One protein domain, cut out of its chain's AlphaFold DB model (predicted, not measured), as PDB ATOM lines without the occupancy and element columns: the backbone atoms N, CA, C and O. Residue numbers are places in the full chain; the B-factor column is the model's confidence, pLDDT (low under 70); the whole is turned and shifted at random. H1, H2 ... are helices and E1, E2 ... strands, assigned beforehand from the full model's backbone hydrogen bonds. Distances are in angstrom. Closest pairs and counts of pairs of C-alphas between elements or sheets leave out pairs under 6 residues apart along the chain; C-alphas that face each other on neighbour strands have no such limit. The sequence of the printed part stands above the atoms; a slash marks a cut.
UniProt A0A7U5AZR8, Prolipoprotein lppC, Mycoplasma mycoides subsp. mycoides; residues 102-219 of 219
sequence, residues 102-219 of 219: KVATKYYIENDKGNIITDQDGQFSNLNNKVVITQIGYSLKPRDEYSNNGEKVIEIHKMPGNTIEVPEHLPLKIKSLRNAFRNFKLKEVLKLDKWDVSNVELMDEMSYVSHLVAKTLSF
ATOM      1  N   LYS A 102     212.816 161.470 163.750       97.06
ATOM      2  CA  LYS A 102     214.103 162.161 163.857       97.06
ATOM      3  C   LYS A 102     214.053 163.618 163.399       97.06
ATOM      4  O   LYS A 102     213.170 164.023 162.656       97.06
ATOM      5  N   VAL A 103     215.057 164.375 163.809       98.12
ATOM      6  CA  VAL A 103     215.421 165.702 163.313       98.12
ATOM      7  C   VAL A 103     216.855 165.609 162.804       98.12
ATOM      8  O   VAL A 103     217.700 165.001 163.459       98.12
ATOM      9  N   ALA A 104     217.124 166.176 161.630       97.44
ATOM     10  CA  ALA A 104     218.460 166.180 161.043       97.44
ATOM     11  C   ALA A 104     219.363 167.229 161.712       97.44
ATOM     12  O   ALA A 104     218.901 168.307 162.100       97.44
ATOM     13  N   THR A 105     220.660 166.939 161.785       97.44
ATOM     14  CA  THR A 105     221.674 167.929 162.158       97.44
ATOM     15  C   THR A 105     221.958 168.824 160.958       97.44
ATOM     16  O   THR A 105     222.212 168.327 159.861       97.44
ATOM     17  N   LYS A 106     221.975 170.144 161.160       97.00
ATOM     18  CA  LYS A 106     222.475 171.100 160.162       97.00
ATOM     19  C   LYS A 106     223.731 171.773 160.674       97.00
ATOM     20  O   LYS A 106     223.775 172.180 161.836       97.00
ATOM     21  N   TYR A 107     224.736 171.893 159.818       96.06
ATOM     22  CA  TYR A 107     226.023 172.465 160.188       96.06
ATOM     23  C   TYR A 107     226.742 173.072 158.985       96.06
ATOM     24  O   TYR A 107     226.393 172.799 157.841       96.06
ATOM     25  N   TYR A 108     227.779 173.859 159.248       95.62
ATOM     26  CA  TYR A 108     228.748 174.277 158.237       95.62
ATOM     27  C   TYR A 108     230.178 174.052 158.731       95.62
ATOM     28  O   TYR A 108     230.440 173.933 159.933       95.62
ATOM     29  N   ILE A 109     231.117 173.997 157.790       94.94
ATOM     30  CA  ILE A 109     232.554 173.986 158.082       94.94
ATOM     31  C   ILE A 109     233.002 175.433 158.306       94.94
ATOM     32  O   ILE A 109     232.676 176.282 157.489       94.94
ATOM     33  N   GLU A 110     233.756 175.735 159.371       92.88
ATOM     34  CA  GLU A 110     234.102 177.113 159.803       92.88
ATOM     35  C   GLU A 110     234.573 178.039 158.658       92.88
ATOM     36  O   GLU A 110     234.201 179.216 158.619       92.88
ATOM     37  N   ASN A 111     235.334 177.488 157.706       91.25
ATOM     38  CA  ASN A 111     235.903 178.198 156.556       91.25
ATOM     39  C   ASN A 111     234.975 178.278 155.322       91.25
ATOM     40  O   ASN A 111     235.361 178.864 154.317       91.25
ATOM     41  N   ASP A 112     233.774 177.703 155.389       91.94
ATOM     42  CA  ASP A 112     232.767 177.647 154.320       91.94
ATOM     43  C   ASP A 112     231.353 177.883 154.889       91.94
ATOM     44  O   ASP A 112     230.450 177.050 154.812       91.94
ATOM     45  N   LYS A 113     231.159 179.045 155.527       89.50
ATOM     46  CA  LYS A 113     229.907 179.396 156.229       89.50
ATOM     47  C   LYS A 113     228.672 179.457 155.325       89.50
ATOM     48  O   LYS A 113     227.554 179.407 155.827       89.50
ATOM     49  N   GLY A 114     228.862 179.621 154.014       89.94
ATOM     50  CA  GLY A 114     227.768 179.710 153.046       89.94
ATOM     51  C   GLY A 114     227.128 178.360 152.719       89.94
ATOM     52  O   GLY A 114     226.031 178.329 152.168       89.94
ATOM     53  N   ASN A 115     227.790 177.257 153.069       93.44
ATOM     54  CA  ASN A 115     227.385 175.913 152.694       93.44
ATOM     55  C   ASN A 115     226.848 175.139 153.905       93.44
ATOM     56  O   ASN A 115     227.603 174.554 154.686       93.44
ATOM     57  N   ILE A 116     225.522 175.150 154.068       94.75
ATOM     58  CA  ILE A 116     224.844 174.377 155.113       94.75
ATOM     59  C   ILE A 116     224.694 172.926 154.654       94.75
ATOM     60  O   ILE A 116     223.981 172.625 153.697       94.75
ATOM     61  N   ILE A 117     225.319 172.020 155.392       94.38
ATOM     62  CA  ILE A 117     225.241 170.576 155.202       94.38
ATOM     63  C   ILE A 117     224.163 170.018 156.134       94.38
ATOM     64  O   ILE A 117     224.053 170.426 157.291       94.38
ATOM     65  N   THR A 118     223.365 169.074 155.630       94.88
ATOM     66  CA  THR A 118     222.336 168.368 156.407       94.88
ATOM     67  C   THR A 118     222.720 166.901 156.578       94.88
ATOM     68  O   THR A 118     222.845 166.181 155.589       94.88
ATOM     69  N   ASP A 119     222.868 166.456 157.824       93.69
ATOM     70  CA  ASP A 119     223.116 165.063 158.204       93.69
ATOM     71  C   ASP A 119     221.875 164.485 158.895       93.69
ATOM     72  O   ASP A 119     221.400 165.022 159.896       93.69
ATOM     73  N   GLN A 120     221.308 163.413 158.343       89.56
ATOM     74  CA  GLN A 120     220.024 162.880 158.808       89.56
ATOM     75  C   GLN A 120     220.146 161.863 159.948       89.56
ATOM     76  O   GLN A 120     219.143 161.597 160.610       89.56
ATOM     77  N   ASP A 121     221.328 161.286 160.177       82.62
ATOM     78  CA  ASP A 121     221.480 160.059 160.973       82.62
ATOM     79  C   ASP A 121     222.584 160.135 162.042       82.62
ATOM     80  O   ASP A 121     222.869 159.144 162.716       82.62
ATOM     81  N   GLY A 122     223.211 161.299 162.210       81.19
ATOM     82  CA  GLY A 122     224.369 161.488 163.078       81.19
ATOM     83  C   GLY A 122     225.638 160.818 162.544       81.19
ATOM     84  O   GLY A 122     226.563 160.554 163.314       81.19
ATOM     85  N   GLN A 123     225.674 160.497 161.248       83.12
ATOM     86  CA  GLN A 123     226.771 159.787 160.589       83.12
ATOM     87  C   GLN A 123     227.601 160.752 159.756       83.12
ATOM     88  O   GLN A 123     227.660 160.685 158.530       83.12
ATOM     89  N   PHE A 124     228.289 161.637 160.464       80.62
ATOM     90  CA  PHE A 124     229.175 162.600 159.841       80.62
ATOM     91  C   PHE A 124     230.266 161.868 159.063       80.62
ATOM     92  O   PHE A 124     230.892 160.927 159.563       80.62
ATOM     93  N   SER A 125     230.524 162.332 157.841       70.88
ATOM     94  CA  SER A 125     231.728 161.952 157.106       70.88
ATOM     95  C   SER A 125     232.971 162.279 157.947       70.88
ATOM     96  O   SER A 125     232.893 163.011 158.932       70.88
ATOM     97  N   ASN A 126     234.136 161.717 157.614       68.00
ATOM     98  CA  ASN A 126     235.372 162.013 158.349       68.00
ATOM     99  C   ASN A 126     235.733 163.507 158.220       68.00
ATOM    100  O   ASN A 126     236.448 163.919 157.306       68.00
ATOM    101  N   LEU A 127     235.216 164.321 159.142       80.69
ATOM    102  CA  LEU A 127     235.420 165.758 159.200       80.69
ATOM    103  C   LEU A 127     236.707 166.028 159.975       80.69
ATOM    104  O   LEU A 127     236.787 165.773 161.173       80.69
ATOM    105  N   ASN A 128     237.706 166.587 159.294       82.88
ATOM    106  CA  ASN A 128     238.924 167.095 159.936       82.88
ATOM    107  C   ASN A 128     238.825 168.596 160.262       82.88
ATOM    108  O   ASN A 128     239.510 169.077 161.162       82.88
ATOM    109  N   ASN A 129     237.944 169.329 159.577       90.12
ATOM    110  CA  ASN A 129     237.765 170.773 159.742       90.12
ATOM    111  C   ASN A 129     236.779 171.109 160.858       90.12
ATOM    112  O   ASN A 129     235.788 170.409 161.022       90.12
ATOM    113  N   LYS A 130     237.004 172.223 161.559       92.88
ATOM    114  CA  LYS A 130     236.097 172.713 162.603       92.88
ATOM    115  C   LYS A 130     234.670 172.894 162.087       92.88
ATOM    116  O   LYS A 130     234.462 173.421 160.992       92.88
ATOM    117  N   VAL A 131     233.709 172.487 162.911       94.06
ATOM    118  CA  VAL A 131     232.282 172.456 162.572       94.06
ATOM    119  C   VAL A 131     231.497 173.409 163.464       94.06
ATOM    120  O   VAL A 131     231.710 173.441 164.675       94.06
ATOM    121  N   VAL A 132     230.555 174.142 162.874       96.25
ATOM    122  CA  VAL A 132     229.529 174.890 163.608       96.25
ATOM    123  C   VAL A 132     228.179 174.248 163.343       96.25
ATOM    124  O   VAL A 132     227.736 174.192 162.196       96.25
ATOM    125  N   ILE A 133     227.523 173.769 164.398       96.56
ATOM    126  CA  ILE A 133     226.181 173.198 164.307       96.56
ATOM    127  C   ILE A 133     225.156 174.324 164.448       96.56
ATOM    128  O   ILE A 133     225.172 175.080 165.416       96.56
ATOM    129  N   THR A 134     224.240 174.418 163.487       96.88
ATOM    130  CA  THR A 134     223.166 175.423 163.454       96.88
ATOM    131  C   THR A 134     221.802 174.838 163.813       96.88
ATOM    132  O   THR A 134     220.921 175.578 164.240       96.88
ATOM    133  N   GLN A 135     221.627 173.520 163.676       97.69
ATOM    134  CA  GLN A 135     220.451 172.781 164.138       97.69
ATOM    135  C   GLN A 135     220.898 171.451 164.738       97.69
ATOM    136  O   GLN A 135     221.617 170.693 164.090       97.69
ATOM    137  N   ILE A 136     220.449 171.167 165.959       97.19
ATOM    138  CA  ILE A 136     220.710 169.900 166.636       97.19
ATOM    139  C   ILE A 136     219.859 168.790 166.014       97.19
ATOM    140  O   ILE A 136     218.636 168.907 165.979       97.19
ATOM    141  N   GLY A 137     220.498 167.710 165.556       97.38
ATOM    142  CA  GLY A 137     219.806 166.481 165.178       97.38
ATOM    143  C   GLY A 137     219.568 165.575 166.380       97.38
ATOM    144  O   GLY A 137     220.367 165.538 167.315       97.38
ATOM    145  N   TYR A 138     218.443 164.870 166.378       97.31
ATOM    146  CA  TYR A 138     218.027 163.981 167.462       97.31
ATOM    147  C   TYR A 138     216.959 163.004 166.988       97.31
ATOM    148  O   TYR A 138     216.328 163.205 165.955       97.31
ATOM    149  N   SER A 139     216.743 161.916 167.719       96.12
ATOM    150  CA  SER A 139     215.789 160.877 167.317       96.12
ATOM    151  C   SER A 139     215.276 160.070 168.496       96.12
ATOM    152  O   SER A 139     215.888 160.055 169.563       96.12
ATOM    153  N   LEU A 140     214.165 159.368 168.287       92.88
ATOM    154  CA  LEU A 140     213.713 158.344 169.222       92.88
ATOM    155  C   LEU A 140     214.668 157.143 169.179       92.88
ATOM    156  O   LEU A 140     214.805 156.477 168.152       92.88
ATOM    157  N   LYS A 141     215.305 156.851 170.310       90.06
ATOM    158  CA  LYS A 141     216.209 155.715 170.509       90.06
ATOM    159  C   LYS A 141     215.693 154.826 171.638       90.06
ATOM    160  O   LYS A 141     215.000 155.330 172.521       90.06
ATOM    161  N   PRO A 142     215.995 153.517 171.636       88.56
ATOM    162  CA  PRO A 142     215.806 152.692 172.824       88.56
ATOM    163  C   PRO A 142     216.527 153.327 174.016       88.56
ATOM    164  O   PRO A 142     217.661 153.779 173.871       88.56
ATOM    165  N   ARG A 143     215.868 153.385 175.176       86.06
ATOM    166  CA  ARG A 143     216.440 153.969 176.394       86.06
ATOM    167  C   ARG A 143     217.684 153.217 176.846       86.06
ATOM    168  O   ARG A 143     218.657 153.853 177.229       86.06
ATOM    169  N   ASP A 144     217.668 151.893 176.746       79.38
ATOM    170  CA  ASP A 144     218.797 151.025 177.062       79.38
ATOM    171  C   ASP A 144     219.015 150.052 175.904       79.38
ATOM    172  O   ASP A 144     218.076 149.381 175.473       79.38
ATOM    173  N   GLU A 145     220.257 149.932 175.422       65.62
ATOM    174  CA  GLU A 145     220.614 149.019 174.318       65.62
ATOM    175  C   GLU A 145     220.327 147.542 174.646       65.62
ATOM    176  O   GLU A 145     220.174 146.722 173.743       65.62
ATOM    177  N   TYR A 146     220.218 147.214 175.937       61.56
ATOM    178  CA  TYR A 146     220.028 145.856 176.449       61.56
ATOM    179  C   TYR A 146     218.636 145.597 177.034       61.56
ATOM    180  O   TYR A 146     218.356 144.466 177.438       61.56
ATOM    181  N   SER A 147     217.768 146.614 177.125       57.00
ATOM    182  CA  SER A 147     216.465 146.441 177.768       57.00
ATOM    183  C   SER A 147     215.367 146.135 176.757       57.00
ATOM    184  O   SER A 147     215.009 146.940 175.900       57.00
ATOM    185  N   ASN A 148     214.776 144.950 176.903       57.66
ATOM    186  CA  ASN A 148     213.655 144.473 176.089       57.66
ATOM    187  C   ASN A 148     212.317 145.157 176.435       57.66
ATOM    188  O   ASN A 148     211.286 144.811 175.863       57.66
ATOM    189  N   ASN A 149     212.302 146.096 177.387       66.06
ATOM    190  CA  ASN A 149     211.092 146.796 177.824       66.06
ATOM    191  C   ASN A 149     210.579 147.828 176.795       66.06
ATOM    192  O   ASN A 149     209.464 148.324 176.944       66.06
ATOM    193  N   GLY A 150     211.352 148.118 175.740       72.75
ATOM    194  CA  GLY A 150     210.916 148.922 174.593       72.75
ATOM    195  C   GLY A 150     210.724 150.411 174.888       72.75
ATOM    196  O   GLY A 150     210.180 151.129 174.045       72.75
ATOM    197  N   GLU A 151     211.155 150.890 176.059       86.31
ATOM    198  CA  GLU A 151     211.084 152.309 176.400       86.31
ATOM    199  C   GLU A 151     211.973 153.106 175.441       86.31
ATOM    200  O   GLU A 151     213.131 152.757 175.206       86.31
ATOM    201  N   LYS A 152     211.424 154.178 174.862       90.81
ATOM    202  CA  LYS A 152     212.157 155.065 173.961       90.81
ATOM    203  C   LYS A 152     212.451 156.391 174.646       90.81
ATOM    204  O   LYS A 152     211.593 156.956 175.320       90.81
ATOM    205  N   VAL A 153     213.640 156.916 174.397       93.31
ATOM    206  CA  VAL A 153     214.086 158.242 174.816       93.31
ATOM    207  C   VAL A 153     214.406 159.075 173.581       93.31
ATOM    208  O   VAL A 153     214.781 158.544 172.536       93.31
ATOM    209  N   ILE A 154     214.229 160.389 173.677       95.69
ATOM    210  CA  ILE A 154     214.650 161.303 172.618       95.69
ATOM    211  C   ILE A 154     216.102 161.678 172.890       95.69
ATOM    212  O   ILE A 154     216.405 162.397 173.847       95.69
ATOM    213  N   GLU A 155     216.980 161.141 172.054       95.00
ATOM    214  CA  GLU A 155     218.427 161.248 172.172       95.00
ATOM    215  C   GLU A 155     218.995 162.099 171.046       95.00
ATOM    216  O   GLU A 155     218.638 161.939 169.873       95.00
ATOM    217  N   ILE A 156     219.887 163.009 171.424       95.00
ATOM    218  CA  ILE A 156     220.657 163.815 170.488       95.00
ATOM    219  C   ILE A 156     221.575 162.937 169.633       95.00
ATOM    220  O   ILE A 156     222.146 161.952 170.094       95.00
ATOM    221  N   HIS A 157     221.743 163.289 168.363       94.31
ATOM    222  CA  HIS A 157     222.731 162.627 167.522       94.31
ATOM    223  C   HIS A 157     224.146 162.927 168.022       94.31
ATOM    224  O   HIS A 157     224.446 164.031 168.479       94.31
ATOM    225  N   LYS A 158     225.036 161.940 167.900       91.31
ATOM    226  CA  LYS A 158     226.466 162.118 168.169       91.31
ATOM    227  C   LYS A 158     227.014 163.236 167.294       91.31
ATOM    228  O   LYS A 158     226.870 163.154 166.092       91.31
ATOM    229  N   MET A 159     227.704 164.217 167.852       90.44
ATOM    230  CA  MET A 159     228.268 165.324 167.082       90.44
ATOM    231  C   MET A 159     229.671 165.010 166.525       90.44
ATOM    232  O   MET A 159     230.377 164.140 167.055       90.44
ATOM    233  N   PRO A 160     230.145 165.747 165.502       90.62
ATOM    234  CA  PRO A 160     231.545 165.720 165.086       90.62
ATOM    235  C   PRO A 160     232.476 166.118 166.229       90.62
ATOM    236  O   PRO A 160     232.278 167.155 166.862       90.62
ATOM    237  N   GLY A 161     233.552 165.356 166.447       88.25
ATOM    238  CA  GLY A 161     234.499 165.596 167.548       88.25
ATOM    239  C   GLY A 161     235.281 166.919 167.487       88.25
ATOM    240  O   GLY A 161     236.026 167.231 168.416       88.25
ATOM    241  N   ASN A 162     235.132 167.669 166.394       90.44
ATOM    242  CA  ASN A 162     235.706 168.983 166.108       90.44
ATOM    243  C   ASN A 162     234.637 170.093 166.005       90.44
ATOM    244  O   ASN A 162     234.875 171.128 165.379       90.44
ATOM    245  N   THR A 163     233.469 169.882 166.614       92.50
ATOM    246  CA  THR A 163     232.432 170.911 166.757       92.50
ATOM    247  C   THR A 163     232.903 172.011 167.701       92.50
ATOM    248  O   THR A 163     233.157 171.749 168.872       92.50
ATOM    249  N   ILE A 164     233.009 173.240 167.197       93.44
ATOM    250  CA  ILE A 164     233.477 174.408 167.959       93.44
ATOM    251  C   ILE A 164     232.336 175.269 168.505       93.44
ATOM    252  O   ILE A 164     232.557 176.046 169.427       93.44
ATOM    253  N   GLU A 165     231.136 175.149 167.943       95.25
ATOM    254  CA  GLU A 165     229.974 175.956 168.309       95.25
ATOM    255  C   GLU A 165     228.689 175.167 168.054       95.25
ATOM    256  O   GLU A 165     228.568 174.452 167.053       95.25
ATOM    257  N   VAL A 166     227.737 175.313 168.973       96.25
ATOM    258  CA  VAL A 166     226.392 174.732 168.901       96.25
ATOM    259  C   VAL A 166     225.327 175.835 168.988       96.25
ATOM    260  O   VAL A 166     225.646 176.972 169.351       96.25
ATOM    261  N   PRO A 167     224.051 175.544 168.674       96.69
ATOM    262  CA  PRO A 167     222.964 176.487 168.904       96.69
ATOM    263  C   PRO A 167     222.860 176.863 170.382       96.69
ATOM    264  O   PRO A 167     223.190 176.070 171.260       96.69
ATOM    265  N   GLU A 168     222.370 178.070 170.651       96.00
ATOM    266  CA  GLU A 168     222.262 178.621 172.008       96.00
ATOM    267  C   GLU A 168     221.306 177.839 172.912       96.00
ATOM    268  O   GLU A 168     221.555 177.720 174.108       96.00
ATOM    269  N   HIS A 169     220.264 177.247 172.328       96.62
ATOM    270  CA  HIS A 169     219.267 176.466 173.051       96.62
ATOM    271  C   HIS A 169     219.340 174.995 172.676       96.62
ATOM    272  O   HIS A 169     219.343 174.642 171.492       96.62
ATOM    273  N   LEU A 170     219.311 174.138 173.694       96.50
ATOM    274  CA  LEU A 170     219.014 172.722 173.528       96.50
ATOM    275  C   LEU A 170     217.513 172.561 173.215       96.50
ATOM    276  O   LEU A 170     216.692 173.195 173.885       96.50
ATOM    277  N   PRO A 171     217.113 171.721 172.238       97.50
ATOM    278  CA  PRO A 171     215.699 171.445 172.023       97.50
ATOM    279  C   PRO A 171     215.056 170.854 173.287       97.50
ATOM    280  O   PRO A 171     215.548 169.876 173.848       97.50
ATOM    281  N   LEU A 172     213.923 171.413 173.718       97.19
ATOM    282  CA  LEU A 172     213.286 171.093 175.005       97.19
ATOM    283  C   LEU A 172     212.876 169.623 175.142       97.19
ATOM    284  O   LEU A 172     212.708 169.124 176.253       97.19
ATOM    285  N   LYS A 173     212.679 168.939 174.010       95.81
ATOM    286  CA  LYS A 173     212.247 167.540 173.947       95.81
ATOM    287  C   LYS A 173     213.387 166.545 174.213       95.81
ATOM    288  O   LYS A 173     213.114 165.359 174.399       95.81
ATOM    289  N   ILE A 174     214.642 166.999 174.199       96.31
ATOM    290  CA  ILE A 174     215.807 166.145 174.435       96.31
ATOM    291  C   ILE A 174     215.794 165.656 175.878       96.31
ATOM    292  O   ILE A 174     215.728 166.443 176.817       96.31
ATOM    293  N   LYS A 175     215.904 164.337 176.032       95.31
ATOM    294  CA  LYS A 175     216.013 163.660 177.328       95.31
ATOM    295  C   LYS A 175     217.330 162.909 177.493       95.31
ATOM    296  O   LYS A 175     217.668 162.514 178.601       95.31
ATOM    297  N   SER A 176     218.072 162.703 176.409       93.56
ATOM    298  CA  SER A 176     219.358 162.015 176.435       93.56
ATOM    299  C   SER A 176     220.404 162.812 175.664       93.56
ATOM    300  O   SER A 176     220.236 163.100 174.477       93.56
ATOM    301  N   LEU A 177     221.489 163.148 176.362       92.75
ATOM    302  CA  LEU A 177     222.759 163.599 175.791       92.75
ATOM    303  C   LEU A 177     223.776 162.451 175.714       92.75
ATOM    304  O   LEU A 177     224.965 162.687 175.474       92.75
ATOM    305  N   ARG A 178     223.327 161.208 175.926       87.81
ATOM    306  CA  ARG A 178     224.181 160.030 175.827       87.81
ATOM    307  C   ARG A 178     224.847 160.001 174.457       87.81
ATOM    308  O   ARG A 178     224.228 160.306 173.444       87.81
ATOM    309  N   ASN A 179     226.138 159.682 174.431       86.00
ATOM    310  CA  ASN A 179     226.967 159.633 173.222       86.00
ATOM    311  C   ASN A 179     227.145 160.946 172.432       86.00
ATOM    312  O   ASN A 179     227.973 160.962 171.517       86.00
ATOM    313  N   ALA A 180     226.455 162.040 172.778       88.81
ATOM    314  CA  ALA A 180     226.472 163.305 172.033       88.81
ATOM    315  C   ALA A 180     227.896 163.799 171.746       88.81
ATOM    316  O   ALA A 180     228.220 164.216 170.636       88.81
ATOM    317  N   PHE A 181     228.763 163.666 172.751       85.88
ATOM    318  CA  PHE A 181     230.143 164.147 172.745       85.88
ATOM    319  C   PHE A 181     231.172 163.010 172.779       85.88
ATOM    320  O   PHE A 181     232.343 163.216 173.105       85.88
ATOM    321  N   ARG A 182     230.768 161.780 172.443       82.19
ATOM    322  CA  ARG A 182     231.673 160.629 172.480       82.19
ATOM    323  C   ARG A 182     232.841 160.834 171.512       82.19
ATOM    324  O   ARG A 182     232.643 161.013 170.311       82.19
ATOM    325  N   ASN A 183     234.067 160.729 172.025       77.94
ATOM    326  CA  ASN A 183     235.324 160.985 171.305       77.94
ATOM    327  C   ASN A 183     235.538 162.455 170.889       77.94
ATOM    328  O   ASN A 183     236.295 162.715 169.947       77.94
ATOM    329  N   PHE A 184     234.897 163.416 171.565       82.06
ATOM    330  CA  PHE A 184     235.224 164.830 171.386       82.06
ATOM    331  C   PHE A 184     236.681 165.104 171.748       82.06
ATOM    332  O   PHE A 184     237.203 164.593 172.738       82.06
ATOM    333  N   LYS A 185     237.341 165.914 170.919       72.94
ATOM    334  CA  LYS A 185     238.766 166.245 171.080       72.94
ATOM    335  C   LYS A 185     238.986 167.671 171.582       72.94
ATOM    336  O   LYS A 185     240.105 168.021 171.950       72.94
ATOM    337  N   LEU A 186     237.945 168.501 171.555       75.44
ATOM    338  CA  LEU A 186     238.015 169.913 171.911       75.44
ATOM    339  C   LEU A 186     237.751 170.123 173.401       75.44
ATOM    340  O   LEU A 186     236.948 169.420 174.007       75.44
ATOM    341  N   LYS A 187     238.445 171.109 173.975       74.94
ATOM    342  CA  LYS A 187     238.294 171.487 175.386       74.94
ATOM    343  C   LYS A 187     237.060 172.347 175.640       74.94
ATOM    344  O   LYS A 187     236.541 172.315 176.744       74.94
ATOM    345  N   GLU A 188     236.626 173.111 174.641       82.75
ATOM    346  CA  GLU A 188     235.534 174.078 174.740       82.75
ATOM    347  C   GLU A 188     234.689 174.043 173.465       82.75
ATOM    348  O   GLU A 188     235.213 173.824 172.369       82.75
ATOM    349  N   VAL A 189     233.385 174.267 173.633       90.50
ATOM    350  CA  VAL A 189     232.394 174.399 172.561       90.50
ATOM    351  C   VAL A 189     231.555 175.631 172.883       90.50
ATOM    352  O   VAL A 189     230.926 175.690 173.938       90.50
ATOM    353  N   LEU A 190     231.565 176.628 172.001       92.19
ATOM    354  CA  LEU A 190     230.843 177.882 172.206       92.19
ATOM    355  C   LEU A 190     229.336 177.627 172.344       92.19
ATOM    356  O   LEU A 190     228.770 176.845 171.576       92.19
ATOM    357  N   LYS A 191     228.709 178.339 173.292       94.75
ATOM    358  CA  LYS A 191     227.272 178.320 173.633       94.75
ATOM    359  C   LYS A 191     226.760 177.043 174.296       94.75
ATOM    360  O   LYS A 191     225.612 177.025 174.729       94.75
ATOM    361  N   LEU A 192     227.585 176.006 174.428       91.50
ATOM    362  CA  LEU A 192     227.189 174.780 175.121       91.50
ATOM    363  C   LEU A 192     226.859 175.036 176.602       91.50
ATOM    364  O   LEU A 192     225.964 174.412 177.161       91.50
ATOM    365  N   ASP A 193     227.552 175.989 177.223       89.25
ATOM    366  CA  ASP A 193     227.338 176.442 178.600       89.25
ATOM    367  C   ASP A 193     225.962 177.090 178.833       89.25
ATOM    368  O   ASP A 193     225.515 177.185 179.974       89.25
ATOM    369  N   LYS A 194     225.275 177.501 177.759       92.94
ATOM    370  CA  LYS A 194     223.952 178.135 177.812       92.94
ATOM    371  C   LYS A 194     222.790 177.144 177.790       92.94
ATOM    372  O   LYS A 194     221.648 177.547 177.993       92.94
ATOM    373  N   TRP A 195     223.055 175.866 177.522       93.44
ATOM    374  CA  TRP A 195     222.002 174.864 177.417       93.44
ATOM    375  C   TRP A 195     221.293 174.638 178.752       93.44
ATOM    376  O   TRP A 195     221.917 174.267 179.746       93.44
ATOM    377  N   ASP A 196     219.967 174.777 178.748       92.81
ATOM    378  CA  ASP A 196     219.125 174.268 179.828       92.81
ATOM    379  C   ASP A 196     219.030 172.741 179.714       92.81
ATOM    380  O   ASP A 196     218.387 172.197 178.814       92.81
ATOM    381  N   VAL A 197     219.703 172.050 180.632       91.31
ATOM    382  CA  VAL A 197     219.749 170.584 180.696       91.31
ATOM    383  C   VAL A 197     218.788 169.998 181.734       91.31
ATOM    384  O   VAL A 197     218.875 168.813 182.041       91.31
ATOM    385  N   SER A 198     217.850 170.786 182.270       90.56
ATOM    386  CA  SER A 198     216.921 170.337 183.322       90.56
ATOM    387  C   SER A 198     215.991 169.193 182.893       90.56
ATOM    388  O   SER A 198     215.564 168.402 183.733       90.56
ATOM    389  N   ASN A 199     215.717 169.067 181.590       90.50
ATOM    390  CA  ASN A 199     214.931 167.969 181.012       90.50
ATOM    391  C   ASN A 199     215.762 166.715 180.678       90.50
ATOM    392  O   ASN A 199     215.191 165.702 180.269       90.50
ATOM    393  N   VAL A 200     217.094 166.768 180.805       92.38
ATOM    394  CA  VAL A 200     217.978 165.661 180.423       92.38
ATOM    395  C   VAL A 200     218.042 164.629 181.548       92.38
ATOM    396  O   VAL A 200     218.442 164.921 182.669       92.38
ATOM    397  N   GLU A 201     217.677 163.394 181.223       91.38
ATOM    398  CA  GLU A 201     217.645 162.249 182.136       91.38
ATOM    399  C   GLU A 201     218.905 161.375 182.012       91.38
ATOM    400  O   GLU A 201     219.270 160.690 182.964       91.38
ATOM    401  N   LEU A 202     219.557 161.376 180.841       88.19
ATOM    402  CA  LEU A 202     220.697 160.510 180.520       88.19
ATOM    403  C   LEU A 202     221.868 161.331 179.966       88.19
ATOM    404  O   LEU A 202     221.734 162.005 178.944       88.19
ATOM    405  N   MET A 203     223.027 161.248 180.621       86.31
ATOM    406  CA  MET A 203     224.261 161.961 180.235       86.31
ATOM    407  C   MET A 203     225.485 161.034 180.138       86.31
ATOM    408  O   MET A 203     226.627 161.497 180.086       86.31
ATOM    409  N   ASP A 204     225.265 159.719 180.125       78.31
ATOM    410  CA  ASP A 204     226.341 158.726 180.100       78.31
ATOM    411  C   ASP A 204     227.221 158.878 178.843       78.31
ATOM    412  O   ASP A 204     226.776 159.326 177.786       78.31
ATOM    413  N   GLU A 205     228.495 158.495 178.936       70.81
ATOM    414  CA  GLU A 205     229.447 158.509 177.809       70.81
ATOM    415  C   GLU A 205     229.732 159.885 177.161       70.81
ATOM    416  O   GLU A 205     230.346 159.952 176.093       70.81
ATOM    417  N   MET A 206     229.390 161.004 177.812       64.69
ATOM    418  CA  MET A 206     229.733 162.349 177.317       64.69
ATOM    419  C   MET A 206     231.253 162.632 177.211       64.69
ATOM    420  O   MET A 206     231.664 163.558 176.512       64.69
ATOM    421  N   SER A 207     232.124 161.821 177.828       55.03
ATOM    422  CA  SER A 207     233.576 162.074 177.956       55.03
ATOM    423  C   SER A 207     233.896 163.479 178.527       55.03
ATOM    424  O   SER A 207     233.018 164.123 179.091       55.03
ATOM    425  N   TYR A 208     235.151 163.946 178.467       51.25
ATOM    426  CA  TYR A 208     235.721 165.073 179.250       51.25
ATOM    427  C   TYR A 208     234.981 166.435 179.155       51.25
ATOM    428  O   TYR A 208     235.236 167.327 179.965       51.25
ATOM    429  N   VAL A 209     234.020 166.590 178.232       52.31
ATOM    430  CA  VAL A 209     233.058 167.716 178.165       52.31
ATOM    431  C   VAL A 209     232.158 167.782 179.417       52.31
ATOM    432  O   VAL A 209     231.571 168.821 179.720       52.31
ATOM    433  N   SER A 210     232.116 166.706 180.211       48.50
ATOM    434  CA  SER A 210     231.406 166.619 181.489       48.50
ATOM    435  C   SER A 210     231.749 167.734 182.486       48.50
ATOM    436  O   SER A 210     230.870 168.131 183.237       48.50
ATOM    437  N   HIS A 211     232.953 168.320 182.469       50.44
ATOM    438  CA  HIS A 211     233.284 169.438 183.372       50.44
ATOM    439  C   HIS A 211     232.603 170.770 183.001       50.44
ATOM    440  O   HIS A 211     232.415 171.615 183.877       50.44
ATOM    441  N   LEU A 212     232.231 170.972 181.732       52.22
ATOM    442  CA  LEU A 212     231.555 172.188 181.258       52.22
ATOM    443  C   LEU A 212     230.045 172.131 181.507       52.22
ATOM    444  O   LEU A 212     229.481 173.117 181.966       52.22
ATOM    445  N   VAL A 213     229.420 170.967 181.298       51.38
ATOM    446  CA  VAL A 213     227.986 170.761 181.578       51.38
ATOM    447  C   VAL A 213     227.722 170.549 183.077       51.38
ATOM    448  O   VAL A 213     226.705 170.996 183.597       51.38
ATOM    449  N   ALA A 214     228.657 169.948 183.825       47.44
ATOM    450  CA  ALA A 214     228.513 169.797 185.277       47.44
ATOM    451  C   ALA A 214     228.616 171.128 186.042       47.44
ATOM    452  O   ALA A 214     228.032 171.250 187.116       47.44
ATOM    453  N   LYS A 215     229.301 172.150 185.498       44.94
ATOM    454  CA  LYS A 215     229.307 173.503 186.088       44.94
ATOM    455  C   LYS A 215     227.930 174.171 186.054       44.94
ATOM    456  O   LYS A 215     227.653 175.012 186.901       44.94
ATOM    457  N   THR A 216     227.066 173.787 185.120       42.75
ATOM    458  CA  THR A 216     225.674 174.251 185.044       42.75
ATOM    459  C   THR A 216     224.757 173.520 186.037       42.75
ATOM    460  O   THR A 216     223.641 173.969 186.275       42.75
ATOM    461  N   LEU A 217     225.228 172.421 186.644       39.22
ATOM    462  CA  LEU A 217     224.487 171.562 187.581       39.22
ATOM    463  C   LEU A 217     224.940 171.694 189.048       39.22
ATOM    464  O   LEU A 217     224.408 170.991 189.908       39.22
ATOM    465  N   SER A 218     225.904 172.565 189.365       30.14
ATOM    466  CA  SER A 218     226.304 172.804 190.756       30.14
ATOM    467  C   SER A 218     225.227 173.602 191.500       30.14
ATOM    468  O   SER A 218     225.182 174.830 191.395       30.14
ATOM    469  N   PHE A 219     224.372 172.879 192.227       34.94
ATOM    470  CA  PHE A 219     223.715 173.360 193.445       34.94
ATOM    471  C   PHE A 219     224.721 173.460 194.595       34.94
ATOM    472  O   PHE A 219     225.638 172.606 194.650       34.94
TER     473      PHE A 219
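Overview. This is residues 102 to 219 of the 219 residues of the protein "Prolipoprotein lppC" of Mycoplasma mycoides subsp. mycoides (UniProt A0A7U5AZR8). With little regular structure, this domain is a wall of strands, the twisted sheet E2 E1 E3 E6 continued by the hairpin E4 and E5, with unnamed residues 166 to 206 winding between it and H1. Of 118 printed residues, 39 are in named elements: E1 to E6, then H1, mixed helices and strands. The four-strand sheet is mixed. The whole is compact, radius of gyration of the C-alphas 14.0 A, spanning 44 by 33 by 23 A.

Arrangement. E1, residues 105 to 109, forms a hairpin with edge strand E2, residues 112 to 119 (N 107 to O 117, 3.0 A). E3, residues 131 to 135, is antiparallel to E1, N 108 to O 132 3.0 A, and parallel to E6, residues 163 to 165, N 164 to O 131 2.8 A. E3 runs on into E4, residues 138 to 142, at 82 degrees. E4 and E5, residues 152 to 156, form a hairpin, N 141 to O 153 2.8 A. H1, residues 207 to 214, is not on the four-strand sheet; 2 of 4 O i to N i+4 pairs are within hydrogen-bond range.

Along the chain. E2 measures 16.3 A, E1 13.1 A. C-alpha 105 is at (221.674, 167.929, 162.158), C-alpha 214 at (228.513, 169.797, 185.277).

Size, cuts and confidence. The printed part has no cut. Links E2 to E3 and E6 to H1 are long. Residues 126, 145 to 149 and 206 to 219 are under pLDDT 70.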